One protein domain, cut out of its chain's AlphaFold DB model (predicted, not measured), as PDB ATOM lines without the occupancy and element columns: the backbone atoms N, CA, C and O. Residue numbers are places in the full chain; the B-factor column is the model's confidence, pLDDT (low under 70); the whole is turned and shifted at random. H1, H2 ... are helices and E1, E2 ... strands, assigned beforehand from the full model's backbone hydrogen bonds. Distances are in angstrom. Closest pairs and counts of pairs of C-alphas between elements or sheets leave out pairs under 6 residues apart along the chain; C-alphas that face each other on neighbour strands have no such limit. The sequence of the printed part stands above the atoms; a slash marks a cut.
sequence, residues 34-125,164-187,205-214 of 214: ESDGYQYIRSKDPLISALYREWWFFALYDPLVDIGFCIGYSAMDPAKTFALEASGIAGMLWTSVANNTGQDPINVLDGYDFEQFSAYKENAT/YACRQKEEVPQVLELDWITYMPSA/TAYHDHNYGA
ATOM      1  N   GLU A  34     143.136  91.197 132.163       94.56
ATOM      2  CA  GLU A  34     143.443  90.014 131.349       94.56
ATOM      3  C   GLU A  34     142.984  90.203 129.899       94.56
ATOM      4  O   GLU A  34     143.640  89.730 128.972       94.56
ATOM      5  N   SER A  35     141.915  90.975 129.693       92.50
ATOM      6  CA  SER A  35     141.425  91.345 128.360       92.50
ATOM      7  C   SER A  35     142.440  92.154 127.536       92.50
ATOM      8  O   SER A  35     142.357  92.146 126.316       92.50
ATOM      9  N   ASP A  36     143.383  92.830 128.194       95.50
ATOM     10  CA  ASP A  36     144.444  93.655 127.589       95.50
ATOM     11  C   ASP A  36     145.829  92.980 127.670       95.50
ATOM     12  O   ASP A  36     146.858  93.529 127.272       95.50
ATOM     13  N   GLY A  37     145.881  91.780 128.257       96.38
ATOM     14  CA  GLY A  37     147.081  90.958 128.316       96.38
ATOM     15  C   GLY A  37     147.376  90.262 126.994       96.38
ATOM     16  O   GLY A  37     146.621  90.350 126.038       96.38
ATOM     17  N   TYR A  38     148.487  89.539 126.941       96.31
ATOM     18  CA  TYR A  38     148.933  88.808 125.760       96.31
ATOM     19  C   TYR A  38     147.989  87.655 125.386       96.31
ATOM     20  O   TYR A  38     147.832  86.706 126.160       96.31
ATOM     21  N   GLN A  39     147.424  87.687 124.175       93.69
ATOM     22  CA  GLN A  39     146.317  86.792 123.781       93.69
ATOM     23  C   GLN A  39     146.745  85.553 122.990       93.69
ATOM     24  O   GLN A  39     145.921  84.698 122.644       93.69
ATOM     25  N   TYR A  40     148.043  85.386 122.726       90.69
ATOM     26  CA  TYR A  40     148.512  84.233 121.968       90.69
ATOM     27  C   TYR A  40     148.298  82.908 122.724       90.69
ATOM     28  O   TYR A  40     148.787  82.680 123.841       90.69
ATOM     29  N   ILE A  41     147.630  81.967 122.051       82.06
ATOM     30  CA  ILE A  41     147.366  80.616 122.551       82.06
ATOM     31  C   ILE A  41     148.019  79.595 121.615       82.06
ATOM     32  O   ILE A  41     147.502  79.288 120.544       82.06
ATOM     33  N   ARG A  42     149.127  78.995 122.068       69.25
ATOM     34  CA  ARG A  42     149.939  78.024 121.305       69.25
ATOM     35  C   ARG A  42     149.186  76.777 120.819       69.25
ATOM     36  O   ARG A  42     149.645  76.114 119.899       69.25
ATOM     37  N   SER A  43     148.079  76.404 121.462       63.59
ATOM     38  CA  SER A  43     147.302  75.204 121.117       63.59
ATOM     39  C   SER A  43     146.253  75.430 120.024       63.59
ATOM     40  O   SER A  43     145.458  74.527 119.769       63.59
ATOM     41  N   LYS A  44     146.197  76.625 119.425       72.81
ATOM     42  CA  LYS A  44     145.323  76.912 118.283       72.81
ATOM     43  C   LYS A  44     145.843  76.235 117.008       72.81
ATOM     44  O   LYS A  44     146.921  75.645 116.988       72.81
ATOM     45  N   ASP A  45     145.035  76.300 115.951       80.38
ATOM     46  CA  ASP A  45     145.405  75.827 114.616       80.38
ATOM     47  C   ASP A  45     146.813  76.344 114.223       80.38
ATOM     48  O   ASP A  45     147.122  77.516 114.478       80.38
ATOM     49  N   PRO A  46     147.697  75.503 113.649       79.44
ATOM     50  CA  PRO A  46     149.051  75.915 113.282       79.44
ATOM     51  C   PRO A  46     149.105  77.109 112.322       79.44
ATOM     52  O   PRO A  46     150.012  77.927 112.440       79.44
ATOM     53  N   LEU A  47     148.142  77.240 111.402       80.31
ATOM     54  CA  LEU A  47     148.073  78.362 110.466       80.31
ATOM     55  C   LEU A  47     147.711  79.662 111.192       80.31
ATOM     56  O   LEU A  47     148.383  80.672 110.997       80.31
ATOM     57  N   ILE A  48     146.715  79.613 112.079       81.44
ATOM     58  CA  ILE A  48     146.328  80.742 112.944       81.44
ATOM     59  C   ILE A  48     147.513  81.169 113.812       81.44
ATOM     60  O   ILE A  48     147.866  82.340 113.886       81.44
ATOM     61  N   SER A  49     148.194  80.201 114.422       82.56
ATOM     62  CA  SER A  49     149.334  80.469 115.301       82.56
ATOM     63  C   SER A  49     150.512  81.115 114.558       82.56
ATOM     64  O   SER A  49     151.237  81.924 115.135       82.56
ATOM     65  N   ALA A  50     150.692  80.776 113.281       81.12
ATOM     66  CA  ALA A  50     151.754  81.295 112.426       81.12
ATOM     67  C   ALA A  50     151.465  82.694 111.855       81.12
ATOM     68  O   ALA A  50     152.365  83.516 111.656       81.12
ATOM     69  N   LEU A  51     150.192  82.976 111.579       87.12
ATOM     70  CA  LEU A  51     149.733  84.273 111.085       87.12
ATOM     71  C   LEU A  51     149.445  85.264 112.211       87.12
ATOM     72  O   LEU A  51     149.280  86.446 111.937       87.12
ATOM     73  N   TYR A  52     149.502  84.809 113.464       90.88
ATOM     74  CA  TYR A  52     149.206  85.622 114.627       90.88
ATOM     75  C   TYR A  52     150.014  86.927 114.674       90.88
ATOM     76  O   TYR A  52     151.244  86.935 114.520       90.88
ATOM     77  N   ARG A  53     149.306  88.031 114.891       93.12
ATOM     78  CA  ARG A  53     149.805  89.388 115.090       93.12
ATOM     79  C   ARG A  53     149.102  89.978 116.295       93.12
ATOM     80  O   ARG A  53     147.920  89.735 116.509       93.12
ATOM     81  N   GLU A  54     149.829  90.779 117.049       95.75
ATOM     82  CA  GLU A  54     149.282  91.485 118.198       95.75
ATOM     83  C   GLU A  54     149.988  92.820 118.365       95.75
ATOM     84  O   GLU A  54     151.206  92.904 118.163       95.75
ATOM     85  N   TRP A  55     149.221  93.859 118.695       95.94
ATOM     86  CA  TRP A  55     149.747  95.180 118.986       95.94
ATOM     87  C   TRP A  55     149.022  95.862 120.149       95.94
ATOM     88  O   TRP A  55     147.803  95.787 120.268       95.94
ATOM     89  N   TRP A  56     149.786  96.592 120.960       98.38
ATOM     90  CA  TRP A  56     149.300  97.568 121.940       98.38
ATOM     91  C   TRP A  56     149.685  98.949 121.449       98.38
ATOM     92  O   TRP A  56     150.879  99.227 121.298       98.38
ATOM     93  N   PHE A  57     148.712  99.812 121.187       98.44
ATOM     94  CA  PHE A  57     148.958 101.119 120.600       98.44
ATOM     95  C   PHE A  57     148.460 102.243 121.499       98.44
ATOM     96  O   PHE A  57     147.408 102.163 122.121       98.44
ATOM     97  N   PHE A  58     149.269 103.294 121.598       98.75
ATOM     98  CA  PHE A  58     149.036 104.470 122.423       98.75
ATOM     99  C   PHE A  58     149.113 105.703 121.535       98.75
ATOM    100  O   PHE A  58     150.041 105.827 120.736       98.75
ATOM    101  N   ALA A  59     148.188 106.643 121.700       98.62
ATOM    102  CA  ALA A  59     148.181 107.896 120.956       98.62
ATOM    103  C   ALA A  59     147.728 109.073 121.818       98.62
ATOM    104  O   ALA A  59     146.853 108.942 122.669       98.62
ATOM    105  N   LEU A  60     148.303 110.245 121.576       98.50
ATOM    106  CA  LEU A  60     147.930 111.492 122.233       98.50
ATOM    107  C   LEU A  60     148.144 112.682 121.304       98.50
ATOM    108  O   LEU A  60     148.934 112.632 120.361       98.50
ATOM    109  N   TYR A  61     147.476 113.780 121.634       98.06
ATOM    110  CA  TYR A  61     147.809 115.101 121.125       98.06
ATOM    111  C   TYR A  61     147.694 116.112 122.267       98.06
ATOM    112  O   TYR A  61     146.658 116.204 122.929       98.06
ATOM    113  N   ASP A  62     148.774 116.841 122.532       98.00
ATOM    114  CA  ASP A  62     148.822 117.908 123.526       98.00
ATOM    115  C   ASP A  62     148.790 119.270 122.814       98.00
ATOM    116  O   ASP A  62     149.798 119.685 122.232       98.00
ATOM    117  N   PRO A  63     147.652 119.988 122.840       96.06
ATOM    118  CA  PRO A  63     147.523 121.276 122.168       96.06
ATOM    119  C   PRO A  63     148.319 122.399 122.847       96.06
ATOM    120  O   PRO A  63     148.544 123.431 122.220       96.06
ATOM    121  N   LEU A  64     148.735 122.243 124.112       95.75
ATOM    122  CA  LEU A  64     149.469 123.287 124.836       95.75
ATOM    123  C   LEU A  64     150.924 123.376 124.380       95.75
ATOM    124  O   LEU A  64     151.494 124.466 124.340       95.75
ATOM    125  N   VAL A  65     151.515 122.233 124.032       95.38
ATOM    126  CA  VAL A  65     152.872 122.150 123.465       95.38
ATOM    127  C   VAL A  65     152.875 121.848 121.966       95.38
ATOM    128  O   VAL A  65     153.947 121.787 121.367       95.38
ATOM    129  N   ASP A  66     151.685 121.700 121.381       95.25
ATOM    130  CA  ASP A  66     151.422 121.378 119.981       95.25
ATOM    131  C   ASP A  66     152.179 120.142 119.481       95.25
ATOM    132  O   ASP A  66     152.911 120.182 118.490       95.25
ATOM    133  N   ILE A  67     152.014 119.030 120.201       96.56
ATOM    134  CA  ILE A  67     152.667 117.761 119.880       96.56
ATOM    135  C   ILE A  67     151.660 116.623 119.862       96.56
ATOM    136  O   ILE A  67     150.972 116.364 120.846       96.56
ATOM    137  N   GLY A  68     151.625 115.913 118.739       97.56
ATOM    138  CA  GLY A  68     151.031 114.595 118.609       97.56
ATOM    139  C   GLY A  68     152.090 113.512 118.719       97.56
ATOM    140  O   GLY A  68     153.211 113.675 118.233       97.56
ATOM    141  N   PHE A  69     151.733 112.418 119.380       98.50
ATOM    142  CA  PHE A  69     152.593 111.258 119.548       98.50
ATOM    143  C   PHE A  69     151.765 109.986 119.468       98.50
ATOM    144  O   PHE A  69     150.674 109.918 120.037       98.50
ATOM    145  N   CYS A  70     152.298 108.971 118.800       98.50
ATOM    146  CA  CYS A  70     151.783 107.619 118.898       98.50
ATOM    147  C   CYS A  70     152.907 106.591 118.894       98.50
ATOM    148  O   CYS A  70     153.976 106.822 118.327       98.50
ATOM    149  N   ILE A  71     152.657 105.455 119.537       98.62
ATOM    150  CA  ILE A  71     153.588 104.334 119.594       98.62
ATOM    151  C   ILE A  71     152.809 103.029 119.739       98.62
ATOM    152  O   ILE A  71     151.892 102.924 120.549       98.62
ATOM    153  N   GLY A  72     153.179 102.041 118.936       98.38
ATOM    154  CA  GLY A  72     152.709 100.670 119.006       98.38
ATOM    155  C   GLY A  72     153.830  99.744 119.463       98.38
ATOM    156  O   GLY A  72     154.973  99.919 119.048       98.38
ATOM    157  N   TYR A  73     153.493  98.753 120.282       98.56
ATOM    158  CA  TYR A  73     154.336  97.619 120.659       98.56
ATOM    159  C   TYR A  73     153.732  96.381 120.014       98.56
ATOM    160  O   TYR A  73     152.530  96.183 120.139       98.56
ATOM    161  N   SER A  74     154.521  95.567 119.319       97.38
ATOM    162  CA  SER A  74     153.983  94.483 118.493       97.38
ATOM    163  C   SER A  74     154.763  93.182 118.601       97.38
ATOM    164  O   SER A  74     155.975  93.183 118.839       97.38
ATOM    165  N   ALA A  75     154.047  92.080 118.385       96.12
ATOM    166  CA  ALA A  75     154.571  90.724 118.289       96.12
ATOM    167  C   ALA A  75     153.963  89.996 117.080       96.12
ATOM    168  O   ALA A  75     152.783  90.161 116.761       96.12
ATOM    169  N   MET A  76     154.774  89.188 116.395       93.19
ATOM    170  CA  MET A  76     154.414  88.478 115.164       93.19
ATOM    171  C   MET A  76     154.984  87.056 115.159       93.19
ATOM    172  O   MET A  76     156.097  86.858 115.641       93.19
ATOM    173  N   ASP A  77     154.231  86.096 114.603       88.62
ATOM    174  CA  ASP A  77     154.589  84.662 114.485       88.62
ATOM    175  C   ASP A  77     155.249  84.086 115.761       88.62
ATOM    176  O   ASP A  77     156.352  83.539 115.719       88.62
ATOM    177  N   PRO A  78     154.589  84.169 116.932       88.56
ATOM    178  CA  PRO A  78     155.127  83.620 118.179       88.56
ATOM    179  C   PRO A  78     155.307  82.092 118.142       88.56
ATOM    180  O   PRO A  78     155.997  81.515 118.986       88.56
ATOM    181  N   ALA A  79     154.681  81.413 117.176       87.44
ATOM    182  CA  ALA A  79     154.856  79.992 116.920       87.44
ATOM    183  C   ALA A  79     156.187  79.656 116.228       87.44
ATOM    184  O   ALA A  79     156.584  78.488 116.255       87.44
ATOM    185  N   LYS A  80     156.867  80.650 115.635       87.81
ATOM    186  CA  LYS A  80     158.072  80.484 114.809       87.81
ATOM    187  C   LYS A  80     157.853  79.522 113.644       87.81
ATOM    188  O   LYS A  80     158.700  78.683 113.334       87.81
ATOM    189  N   THR A  81     156.673  79.580 113.035       83.69
ATOM    190  CA  THR A  81     156.273  78.597 112.020       83.69
ATOM    191  C   THR A  81     156.907  78.903 110.669       83.69
ATOM    192  O   THR A  81     157.298  77.980 109.954       83.69
ATOM    193  N   PHE A  82     157.029  80.186 110.320       80.81
ATOM    194  CA  PHE A  82     157.542  80.620 109.019       80.81
ATOM    195  C   PHE A  82     158.931  81.261 109.092       80.81
ATOM    196  O   PHE A  82     159.398  81.792 108.085       80.81
ATOM    197  N   ALA A  83     159.591  81.201 110.254       83.38
ATOM    198  CA  ALA A  83     160.799  81.977 110.540       83.38
ATOM    199  C   ALA A  83     160.579  83.492 110.321       83.38
ATOM    200  O   ALA A  83     161.463  84.201 109.835       83.38
ATOM    201  N   LEU A  84     159.356  83.960 110.602       82.88
ATOM    202  CA  LEU A  84     158.938  85.361 110.513       82.88
ATOM    203  C   LEU A  84     158.674  85.946 111.904       82.88
ATOM    204  O   LEU A  84     158.017  86.985 112.012       82.88
ATOM    205  N   GLU A  85     159.143  85.277 112.962       89.88
ATOM    206  CA  GLU A  85     158.987  85.775 114.316       89.88
ATOM    207  C   GLU A  85     159.665  87.135 114.455       89.88
ATOM    208  O   GLU A  85     160.836  87.326 114.121       89.88
ATOM    209  N   ALA A  86     158.903  88.105 114.935       90.50
ATOM    210  CA  ALA A  86     159.391  89.458 115.103       90.50
ATOM    211  C   ALA A  86     158.680  90.117 116.271       90.50
ATOM    212  O   ALA A  86     157.505  89.865 116.542       90.50
ATOM    213  N   SER A  87     159.401  90.999 116.944       96.19
ATOM    214  CA  SER A  87     158.795  91.988 117.819       96.19
ATOM    215  C   SER A  87     159.268  93.365 117.400       96.19
ATOM    216  O   SER A  87     160.303  93.508 116.746       96.19
ATOM    217  N   GLY A  88     158.511  94.396 117.730       97.12
ATOM    218  CA  GLY A  88     158.906  95.728 117.315       97.12
ATOM    219  C   GLY A  88     158.076  96.829 117.913       97.12
ATOM    220  O   GLY A  88     156.972  96.603 118.410       97.12
ATOM    221  N   ILE A  89     158.631  98.027 117.811       97.88
ATOM    222  CA  ILE A  89     157.907  99.261 118.058       97.88
ATOM    223  C   ILE A  89     157.773 100.056 116.761       97.88
ATOM    224  O   ILE A  89     158.684 100.076 115.928       97.88
ATOM    225  N   ALA A  90     156.634 100.717 116.596       97.69
ATOM    226  CA  ALA A  90     156.385 101.614 115.477       97.69
ATOM    227  C   ALA A  90     155.597 102.828 115.960       97.69
ATOM    228  O   ALA A  90     154.628 102.675 116.697       97.69
ATOM    229  N   GLY A  91     155.994 104.035 115.575       96.62
ATOM    230  CA  GLY A  91     155.387 105.246 116.112       96.62
ATOM    231  C   GLY A  91     155.751 106.501 115.347       96.62
ATOM    232  O   GLY A  91     156.495 106.461 114.366       96.62
ATOM    233  N   MET A  92     155.214 107.623 115.808       97.19
ATOM    234  CA  MET A  92     155.380 108.912 115.154       97.19
ATOM    235  C   MET A  92     155.311 110.063 116.164       97.19
ATOM    236  O   MET A  92     154.556 109.999 117.133       97.19
ATOM    237  N   LEU A  93     156.062 111.138 115.909       96.88
ATOM    238  CA  LEU A  93     155.946 112.438 116.576       96.88
ATOM    239  C   LEU A  93     155.654 113.518 115.525       96.88
ATOM    240  O   LEU A  93     156.359 113.605 114.517       96.88
ATOM    241  N   TRP A  94     154.638 114.347 115.749       95.50
ATOM    242  CA  TRP A  94     154.221 115.389 114.803       95.50
ATOM    243  C   TRP A  94     153.697 116.641 115.515       95.50
ATOM    244  O   TRP A  94     153.383 116.604 116.700       95.50
ATOM    245  N   THR A  95     153.590 117.756 114.794       93.06
ATOM    246  CA  THR A  95     152.894 118.975 115.250       93.06
ATOM    247  C   THR A  95     151.518 119.083 114.593       93.06
ATOM    248  O   THR A  95     151.211 118.342 113.654       93.06
ATOM    249  N   SER A  96     150.655 119.996 115.051       89.69
ATOM    250  CA  SER A  96     149.391 120.246 114.349       89.69
ATOM    251  C   SER A  96     149.604 120.643 112.893       89.69
ATOM    252  O   SER A  96     150.565 121.322 112.535       89.69
ATOM    253  N   VAL A  97     148.623 120.309 112.051       84.31
ATOM    254  CA  VAL A  97     148.590 120.747 110.647       84.31
ATOM    255  C   VAL A  97     148.647 122.276 110.536       84.31
ATOM    256  O   VAL A  97     149.291 122.795 109.631       84.31
ATOM    257  N   ALA A  98     148.016 123.000 111.468       84.62
ATOM    258  CA  ALA A  98     147.987 124.463 111.468       84.62
ATOM    259  C   ALA A  98     149.371 125.098 111.693       84.62
ATOM    260  O   ALA A  98     149.649 126.157 111.136       84.62
ATOM    261  N   ASN A  99     150.235 124.438 112.467       81.69
ATOM    262  CA  ASN A  99     151.592 124.895 112.764       81.69
ATOM    263  C   ASN A  99     152.664 124.066 112.042       81.69
ATOM    264  O   ASN A  99     153.848 124.173 112.367       81.69
ATOM    265  N   ASN A 100     152.282 123.225 111.077       79.94
ATOM    266  CA  ASN A 100     153.253 122.447 110.327       79.94
ATOM    267  C   ASN A 100     154.068 123.393 109.432       79.94
ATOM    268  O   ASN A 100     153.568 123.951 108.456       79.94
ATOM    269  N   THR A 101     155.351 123.556 109.754       81.12
ATOM    270  CA  THR A 101     156.302 124.387 109.002       81.12
ATOM    271  C   THR A 101     156.841 123.693 107.741       81.12
ATOM    272  O   THR A 101     157.893 124.079 107.236       81.12
ATOM    273  N   GLY A 102     156.175 122.641 107.260       75.12
ATOM    274  CA  GLY A 102     156.664 121.752 106.204       75.12
ATOM    275  C   GLY A 102     157.684 120.723 106.699       75.12
ATOM    276  O   GLY A 102     158.477 120.237 105.901       75.12
ATOM    277  N   GLN A 103     157.707 120.436 108.005       80.38
ATOM    278  CA  GLN A 103     158.546 119.374 108.562       80.38
ATOM    279  C   GLN A 103     157.789 118.047 108.509       80.38
ATOM    280  O   GLN A 103     156.616 117.978 108.886       80.38
ATOM    281  N   ASP A 104     158.471 117.003 108.044       86.94
ATOM    282  CA  ASP A 104     157.923 115.653 108.054       86.94
ATOM    283  C   ASP A 104     157.773 115.147 109.497       86.94
ATOM    284  O   ASP A 104     158.591 115.487 110.363       86.94
ATOM    285  N   PRO A 105     156.756 114.315 109.776       91.44
ATOM    286  CA  PRO A 105     156.669 113.613 111.042       91.44
ATOM    287  C   PRO A 105     157.920 112.772 111.305       91.44
ATOM    288  O   PRO A 105     158.481 112.146 110.401       91.44
ATOM    289  N   ILE A 106     158.333 112.721 112.566       93.94
ATOM    290  CA  ILE A 106     159.456 111.889 112.992       93.94
ATOM    291  C   ILE A 106     158.913 110.483 113.200       93.94
ATOM    292  O   ILE A 106     158.103 110.273 114.099       93.94
ATOM    293  N   ASN A 107     159.346 109.536 112.375       95.25
ATOM    294  CA  ASN A 107     158.891 108.152 112.438       95.25
ATOM    295  C   ASN A 107     159.860 107.290 113.250       95.25
ATOM    296  O   ASN A 107     161.077 107.443 113.146       95.25
ATOM    297  N   VAL A 108     159.313 106.339 114.000       95.38
ATOM    298  CA  VAL A 108     160.055 105.265 114.664       95.38
ATOM    299  C   VAL A 108     159.594 103.942 114.077       95.38
ATOM    300  O   VAL A 108     158.395 103.693 113.992       95.38
ATOM    301  N   LEU A 109     160.543 103.104 113.667       96.56
ATOM    302  CA  LEU A 109     160.289 101.738 113.227       96.56
ATOM    303  C   LEU A 109     161.489 100.874 113.607       96.56
ATOM    304  O   LEU A 109     162.474 100.807 112.872       96.56
ATOM    305  N   ASP A 110     161.393 100.210 114.755       96.75
ATOM    306  CA  ASP A 110     162.478  99.405 115.304       96.75
ATOM    307  C   ASP A 110     162.024  97.956 115.490       96.75
ATOM    308  O   ASP A 110     161.153  97.659 116.307       96.75
ATOM    309  N   GLY A 111     162.637  97.043 114.731       96.00
ATOM    310  CA  GLY A 111     162.397  95.600 114.824       96.00
ATOM    311  C   GLY A 111     163.451  94.893 115.673       96.00
ATOM    312  O   GLY A 111     164.644  95.150 115.512       96.00
ATOM    313  N   TYR A 112     163.027  93.998 116.557       95.62
ATOM    314  CA  TYR A 112     163.844  93.259 117.517       95.62
ATOM    315  C   TYR A 112     163.637  91.752 117.351       95.62
ATOM    316  O   TYR A 112     162.560  91.303 116.945       95.62
ATOM    317  N   ASP A 113     164.656  90.974 117.725       93.81
ATOM    318  CA  ASP A 113     164.533  89.518 117.799       93.81
ATOM    319  C   ASP A 113     163.419  89.142 118.778       93.81
ATOM    320  O   ASP A 113     163.239  89.788 119.817       93.81
ATOM    321  N   PHE A 114     162.681  88.077 118.472       93.25
ATOM    322  CA  PHE A 114     161.551  87.657 119.296       93.25
ATOM    323  C   PHE A 114     161.981  87.237 120.716       93.25
ATOM    324  O   PHE A 114     161.223  87.384 121.667       93.25
ATOM    325  N   GLU A 115     163.222  86.786 120.908       95.00
ATOM    326  CA  GLU A 115     163.812  86.480 122.221       95.00
ATOM    327  C   GLU A 115     163.925  87.701 123.142       95.00
ATOM    328  O   GLU A 115     164.111  87.551 124.350       95.00
ATOM    329  N   GLN A 116     163.847  88.910 122.582       96.00
ATOM    330  CA  GLN A 116     163.875  90.165 123.329       96.00
ATOM    331  C   GLN A 116     162.469  90.651 123.705       96.00
ATOM    332  O   GLN A 116     162.345  91.708 124.324       96.00
ATOM    333  N   PHE A 117     161.426  89.906 123.326       97.38
ATOM    334  CA  PHE A 117     160.040  90.179 123.669       97.38
ATOM    335  C   PHE A 117     159.597  89.350 124.875       97.38
ATOM    336  O   PHE A 117     159.866  88.154 124.987       97.38
ATOM    337  N   SER A 118     158.858  89.991 125.771       97.62
ATOM    338  CA  SER A 118     158.082  89.313 126.804       97.62
ATOM    339  C   SER A 118     156.783  90.069 127.039       97.62
ATOM    340  O   SER A 118     156.761  91.297 126.962       97.62
ATOM    341  N   ALA A 119     155.713  89.338 127.330       97.81
ATOM    342  CA  ALA A 119     154.415  89.904 127.658       97.81
ATOM    343  C   ALA A 119     153.691  89.012 128.669       97.81
ATOM    344  O   ALA A 119     153.932  87.801 128.721       97.81
ATOM    345  N   TYR A 120     152.850  89.617 129.502       97.69
ATOM    346  CA  TYR A 120     152.069  88.912 130.517       97.69
ATOM    347  C   TYR A 120     150.687  88.587 129.972       97.69
ATOM    348  O   TYR A 120     150.152  89.329 129.157       97.69
ATOM    349  N   LYS A 121     150.104  87.474 130.414       96.50
ATOM    350  CA  LYS A 121     148.729  87.121 130.030       96.50
ATOM    351  C   LYS A 121     147.710  87.850 130.891       96.50
ATOM    352  O   LYS A 121     146.609  88.127 130.456       96.50
ATOM    353  N   GLU A 122     148.106  88.169 132.113       97.12
ATOM    354  CA  GLU A 122     147.248  88.710 133.154       97.12
ATOM    355  C   GLU A 122     147.015  90.223 133.010       97.12
ATOM    356  O   GLU A 122     146.156  90.765 133.702       97.12
ATOM    357  N   ASN A 123     147.827  90.918 132.200       97.69
ATOM    358  CA  ASN A 123     147.738  92.356 131.931       97.69
ATOM    359  C   ASN A 123     148.669  92.787 130.781       97.69
ATOM    360  O   ASN A 123     149.559  92.033 130.392       97.69
ATOM    361  N   ALA A 124     148.534  94.032 130.316       97.94
ATOM    362  CA  ALA A 124     149.331  94.635 129.240       97.94
ATOM    363  C   ALA A 124     150.813  94.917 129.577       97.94
ATOM    364  O   ALA A 124     151.444  95.774 128.957       97.94
ATOM    365  N   THR A 125     151.410  94.249 130.570       98.62
ATOM    366  CA  THR A 125     152.850  94.395 130.821       98.62
ATOM    367  C   THR A 125     153.625  93.728 129.694       98.62
ATOM    368  O   THR A 125     153.587  92.508 129.533       98.62
ATOM    369  N   TYR A 164     135.609 103.702 130.662       87.44
ATOM    370  CA  TYR A 164     135.592 102.250 130.520       87.44
ATOM    371  C   TYR A 164     136.120 101.812 129.152       87.44
ATOM    372  O   TYR A 164     135.936 102.514 128.154       87.44
ATOM    373  N   ALA A 165     136.760 100.647 129.135       90.44
ATOM    374  CA  ALA A 165     137.168  99.974 127.917       90.44
ATOM    375  C   ALA A 165     135.946  99.551 127.085       90.44
ATOM    376  O   ALA A 165     134.879  99.256 127.631       90.44
ATOM    377  N   CYS A 166     136.119  99.489 125.768       86.00
ATOM    378  CA  CYS A 166     135.122  98.990 124.828       86.00
ATOM    379  C   CYS A 166     135.753  97.997 123.857       86.00
ATOM    380  O   CYS A 166     136.873  98.198 123.397       86.00
ATOM    381  N   ARG A 167     135.004  96.947 123.517       84.94
ATOM    382  CA  ARG A 167     135.370  95.968 122.493       84.94
ATOM    383  C   ARG A 167     134.502  96.168 121.264       84.94
ATOM    384  O   ARG A 167     133.316  96.467 121.389       84.94
ATOM    385  N   GLN A 168     135.096  95.982 120.097       77.88
ATOM    386  CA  GLN A 168     134.387  95.816 118.842       77.88
ATOM    387  C   GLN A 168     134.583  94.369 118.393       77.88
ATOM    388  O   GLN A 168     135.669  93.989 117.958       77.88
ATOM    389  N   LYS A 169     133.528  93.556 118.510       70.81
ATOM    390  CA  LYS A 169     133.511  92.201 117.953       70.81
ATOM    391  C   LYS A 169     132.990  92.229 116.524       70.81
ATOM    392  O   LYS A 169     131.828  92.545 116.286       70.81
ATOM    393  N   GLU A 170     133.848  91.853 115.587       73.94
ATOM    394  CA  GLU A 170     133.466  91.593 114.201       73.94
ATOM    395  C   GLU A 170     133.290  90.084 113.997       73.94
ATOM    396  O   GLU A 170     134.141  89.284 114.393       73.94
ATOM    397  N   GLU A 171     132.188  89.670 113.366       77.25
ATOM    398  CA  GLU A 171     132.016  88.273 112.963       77.25
ATOM    399  C   GLU A 171     132.914  87.975 111.755       77.25
ATOM    400  O   GLU A 171     132.609  88.338 110.617       77.25
ATOM    401  N   VAL A 172     134.032  87.293 112.001       78.75
ATOM    402  CA  VAL A 172     134.960  86.838 110.959       78.75
ATOM    403  C   VAL A 172     134.816  85.328 110.698       78.75
ATOM    404  O   VAL A 172     134.376  84.583 111.578       78.75
ATOM    405  N   PRO A 173     135.155  84.831 109.488       79.44
ATOM    406  CA  PRO A 173     135.244  83.396 109.218       79.44
ATOM    407  C   PRO A 173     136.095  82.668 110.265       79.44
ATOM    408  O   PRO A 173     137.094  83.208 110.709       79.44
ATOM    409  N   GLN A 174     135.780  81.406 110.581       70.12
ATOM    410  CA  GLN A 174     136.484  80.615 111.612       70.12
ATOM    411  C   GLN A 174     138.010  80.492 111.403       70.12
ATOM    412  O   GLN A 174     138.745  80.180 112.335       70.12
ATOM    413  N   VAL A 175     138.475  80.700 110.170       70.31
ATOM    414  CA  VAL A 175     139.896  80.690 109.791       70.31
ATOM    415  C   VAL A 175     140.594  82.037 110.001       70.31
ATOM    416  O   VAL A 175     141.757  82.157 109.638       70.31
ATOM    417  N   LEU A 176     139.887  83.037 110.523       75.38
ATOM    418  CA  LEU A 176     140.407  84.346 110.878       75.38
ATOM    419  C   LEU A 176     140.102  84.617 112.347       75.38
ATOM    420  O   LEU A 176     139.046  84.248 112.863       75.38
ATOM    421  N   GLU A 177     141.025  85.291 113.009       78.62
ATOM    422  CA  GLU A 177     140.805  85.852 114.333       78.62
ATOM    423  C   GLU A 177     141.087  87.342 114.246       78.62
ATOM    424  O   GLU A 177     142.112  87.742 113.704       78.62
ATOM    425  N   LEU A 178     140.168  88.170 114.730       84.50
ATOM    426  CA  LEU A 178     140.366  89.607 114.744       84.50
ATOM    427  C   LEU A 178     139.632  90.208 115.930       84.50
ATOM    428  O   LEU A 178     138.407  90.109 116.012       84.50
ATOM    429  N   ASP A 179     140.383  90.856 116.809       86.56
ATOM    430  CA  ASP A 179     139.831  91.562 117.953       86.56
ATOM    431  C   ASP A 179     140.334  92.996 118.044       86.56
ATOM    432  O   ASP A 179     141.495  93.294 117.745       86.56
ATOM    433  N   TRP A 180     139.420  93.885 118.429       88.00
ATOM    434  CA  TRP A 180     139.676  95.309 118.564       88.00
ATOM    435  C   TRP A 180     139.157  95.794 119.904       88.00
ATOM    436  O   TRP A 180     137.949  95.925 120.117       88.00
ATOM    437  N   ILE A 181     140.089  96.084 120.808       91.38
ATOM    438  CA  ILE A 181     139.792  96.544 122.154       91.38
ATOM    439  C   ILE A 181     140.280  97.976 122.297       91.38
ATOM    440  O   ILE A 181     141.470  98.239 122.419       91.38
ATOM    441  N   THR A 182     139.354  98.925 122.356       92.56
ATOM    442  CA  THR A 182     139.651 100.272 122.836       92.56
ATOM    443  C   THR A 182     139.725 100.249 124.362       92.56
ATOM    444  O   THR A 182     138.719 100.451 125.046       92.56
ATOM    445  N   TYR A 183     140.910  99.983 124.911       94.44
ATOM    446  CA  TYR A 183     141.075  99.748 126.345       94.44
ATOM    447  C   TYR A 183     141.036 101.032 127.187       94.44
ATOM    448  O   TYR A 183     140.361 101.104 128.217       94.44
ATOM    449  N   MET A 184     141.697 102.100 126.732       96.06
ATOM    450  CA  MET A 184     141.606 103.419 127.368       96.06
ATOM    451  C   MET A 184     141.185 104.490 126.351       96.06
ATOM    452  O   MET A 184     142.034 105.236 125.865       96.06
ATOM    453  N   PRO A 185     139.878 104.632 126.041       93.81
ATOM    454  CA  PRO A 185     139.405 105.566 125.010       93.81
ATOM    455  C   PRO A 185     139.666 107.045 125.329       93.81
ATOM    456  O   PRO A 185     139.663 107.889 124.438       93.81
ATOM    457  N   SER A 186     139.820 107.379 126.612       95.50
ATOM    458  CA  SER A 186     140.029 108.750 127.084       95.50
ATOM    459  C   SER A 186     140.900 108.748 128.340       95.50
ATOM    460  O   SER A 186     140.493 109.195 129.409       95.50
ATOM    461  N   ALA A 187     142.092 108.161 128.253       97.94
ATOM    462  CA  ALA A 187     143.049 108.229 129.348       97.94
ATOM    463  C   ALA A 187     143.483 109.680 129.589       97.94
ATOM    464  O   ALA A 187     143.651 110.456 128.652       97.94
ATOM    465  N   THR A 205     144.787 114.472 127.188       98.50
ATOM    466  CA  THR A 205     143.990 113.266 126.961       98.50
ATOM    467  C   THR A 205     144.662 112.383 125.912       98.50
ATOM    468  O   THR A 205     145.230 112.873 124.935       98.50
ATOM    469  N   ALA A 206     144.568 111.074 126.103       98.38
ATOM    470  CA  ALA A 206     145.151 110.068 125.239       98.38
ATOM    471  C   ALA A 206     144.220 108.874 125.029       98.38
ATOM    472  O   ALA A 206     143.175 108.739 125.669       98.38
ATOM    473  N   TYR A 207     144.646 108.017 124.117       97.62
ATOM    474  CA  TYR A 207     143.974 106.819 123.659       97.62
ATOM    475  C   TYR A 207     144.928 105.627 123.774       97.62
ATOM    476  O   TYR A 207     146.121 105.770 123.492       97.62
ATOM    477  N   HIS A 208     144.400 104.472 124.171       97.94
ATOM    478  CA  HIS A 208     145.082 103.186 124.081       97.94
ATOM    479  C   HIS A 208     144.119 102.114 123.569       97.94
ATOM    480  O   HIS A 208     143.010 101.989 124.102       97.94
ATOM    481  N   ASP A 209     144.557 101.346 122.575       96.56
ATOM    482  CA  ASP A 209     143.929 100.102 122.151       96.56
ATOM    483  C   ASP A 209     144.896  98.920 122.117       96.56
ATOM    484  O   ASP A 209     146.126  99.048 122.122       96.56
ATOM    485  N   HIS A 210     144.280  97.749 122.096       96.06
ATOM    486  CA  HIS A 210     144.923  96.465 121.969       96.06
ATOM    487  C   HIS A 210     144.180  95.647 120.925       96.06
ATOM    488  O   HIS A 210     142.948  95.560 120.907       96.06
ATOM    489  N   ASN A 211     144.949  95.088 120.004       93.75
ATOM    490  CA  ASN A 211     144.428  94.338 118.884       93.75
ATOM    491  C   ASN A 211     145.268  93.100 118.673       93.75
ATOM    492  O   ASN A 211     146.496  93.135 118.759       93.75
ATOM    493  N   TYR A 212     144.601  92.020 118.316       92.88
ATOM    494  CA  TYR A 212     145.259  90.765 118.026       92.88
ATOM    495  C   TYR A 212     144.420  89.939 117.067       92.88
ATOM    496  O   TYR A 212     143.219  90.164 116.895       92.88
ATOM    497  N   GLY A 213     145.073  88.997 116.402       90.06
ATOM    498  CA  GLY A 213     144.417  88.217 115.375       90.06
ATOM    499  C   GLY A 213     145.372  87.464 114.471       90.06
ATOM    500  O   GLY A 213     146.586  87.558 114.632       90.06
ATOM    501  N   ALA A 214     144.812  86.725 113.522       86.12
ATOM    502  CA  ALA A 214     145.518  85.923 112.528       86.12
ATOM    503  C   ALA A 214     144.718  85.846 111.224       86.12
ATOM    504  O   ALA A 214     143.468  85.761 111.311       86.12
TER     505      ALA A 214
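This is residues 34 to 125, 164 to 187 and 205 to 214 of the 214 residues of the protein "Hypothetical protein" of Rotaria magnacalcarata (UniProt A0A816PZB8). A single, twisted sheet of seven strands makes a long slab, with the small helix H1 at one end and the short strand E5 crossing over one face near that end. The printed part has 126 residues, with named elements in the order H1, E1 to E8, and is mostly strand. The sheet runs E4, E3, E2, E1, E8, E7, E6, antiparallel throughout. The whole is only just compact, close to loose, with a radius of gyration of the C-alphas of 16.5 A, and only just elongated, spanning 50 by 33 by 27 A.

In the sheet, E1 is residues 53 to 62, 29.8 A long, from C-alpha 53 at (149.805, 89.388, 115.090). E2 is residues 67 to 76, 29.7 A; E3, 86 to 94, 26.4 A; E4, 106 to 112, 19.7 A. E6 is residues 166 to 169, E7 178 to 187, and E8 205 to 213, ending at C-alpha 213 at (144.417, 88.217, 115.375). Outside it, H1 is residues 46 to 51 and E5 is residues 117 to 119.

E1 to E4 form a meander, each strand the antiparallel neighbour of the one before; N 58 and O 71 of hairpin E1 and E2 are 2.8 A apart. E1 also neighbours E8, antiparallel at 169 degrees, with N 55 and O 211 at 2.8 A. E4 and E6 are edge strands. H1 only grazes the sheet with residues 48 to 51; its O i to N i+4 pairs are within hydrogen-bond range. E5 pairs with no named strand; its closest C-alpha to E3 is Phe 117, 6.2 A from Ser 87.

The C-alphas of Ser 43 and Thr 101, the farthest apart, are 51.4 A apart. Residues 126 to 163 and 188 to 204 are not printed, leaving C-alpha gaps of 19.0 A and 5.7 A. The link E3 to E4 is long. Residues 42 to 43 have pLDDT under 70.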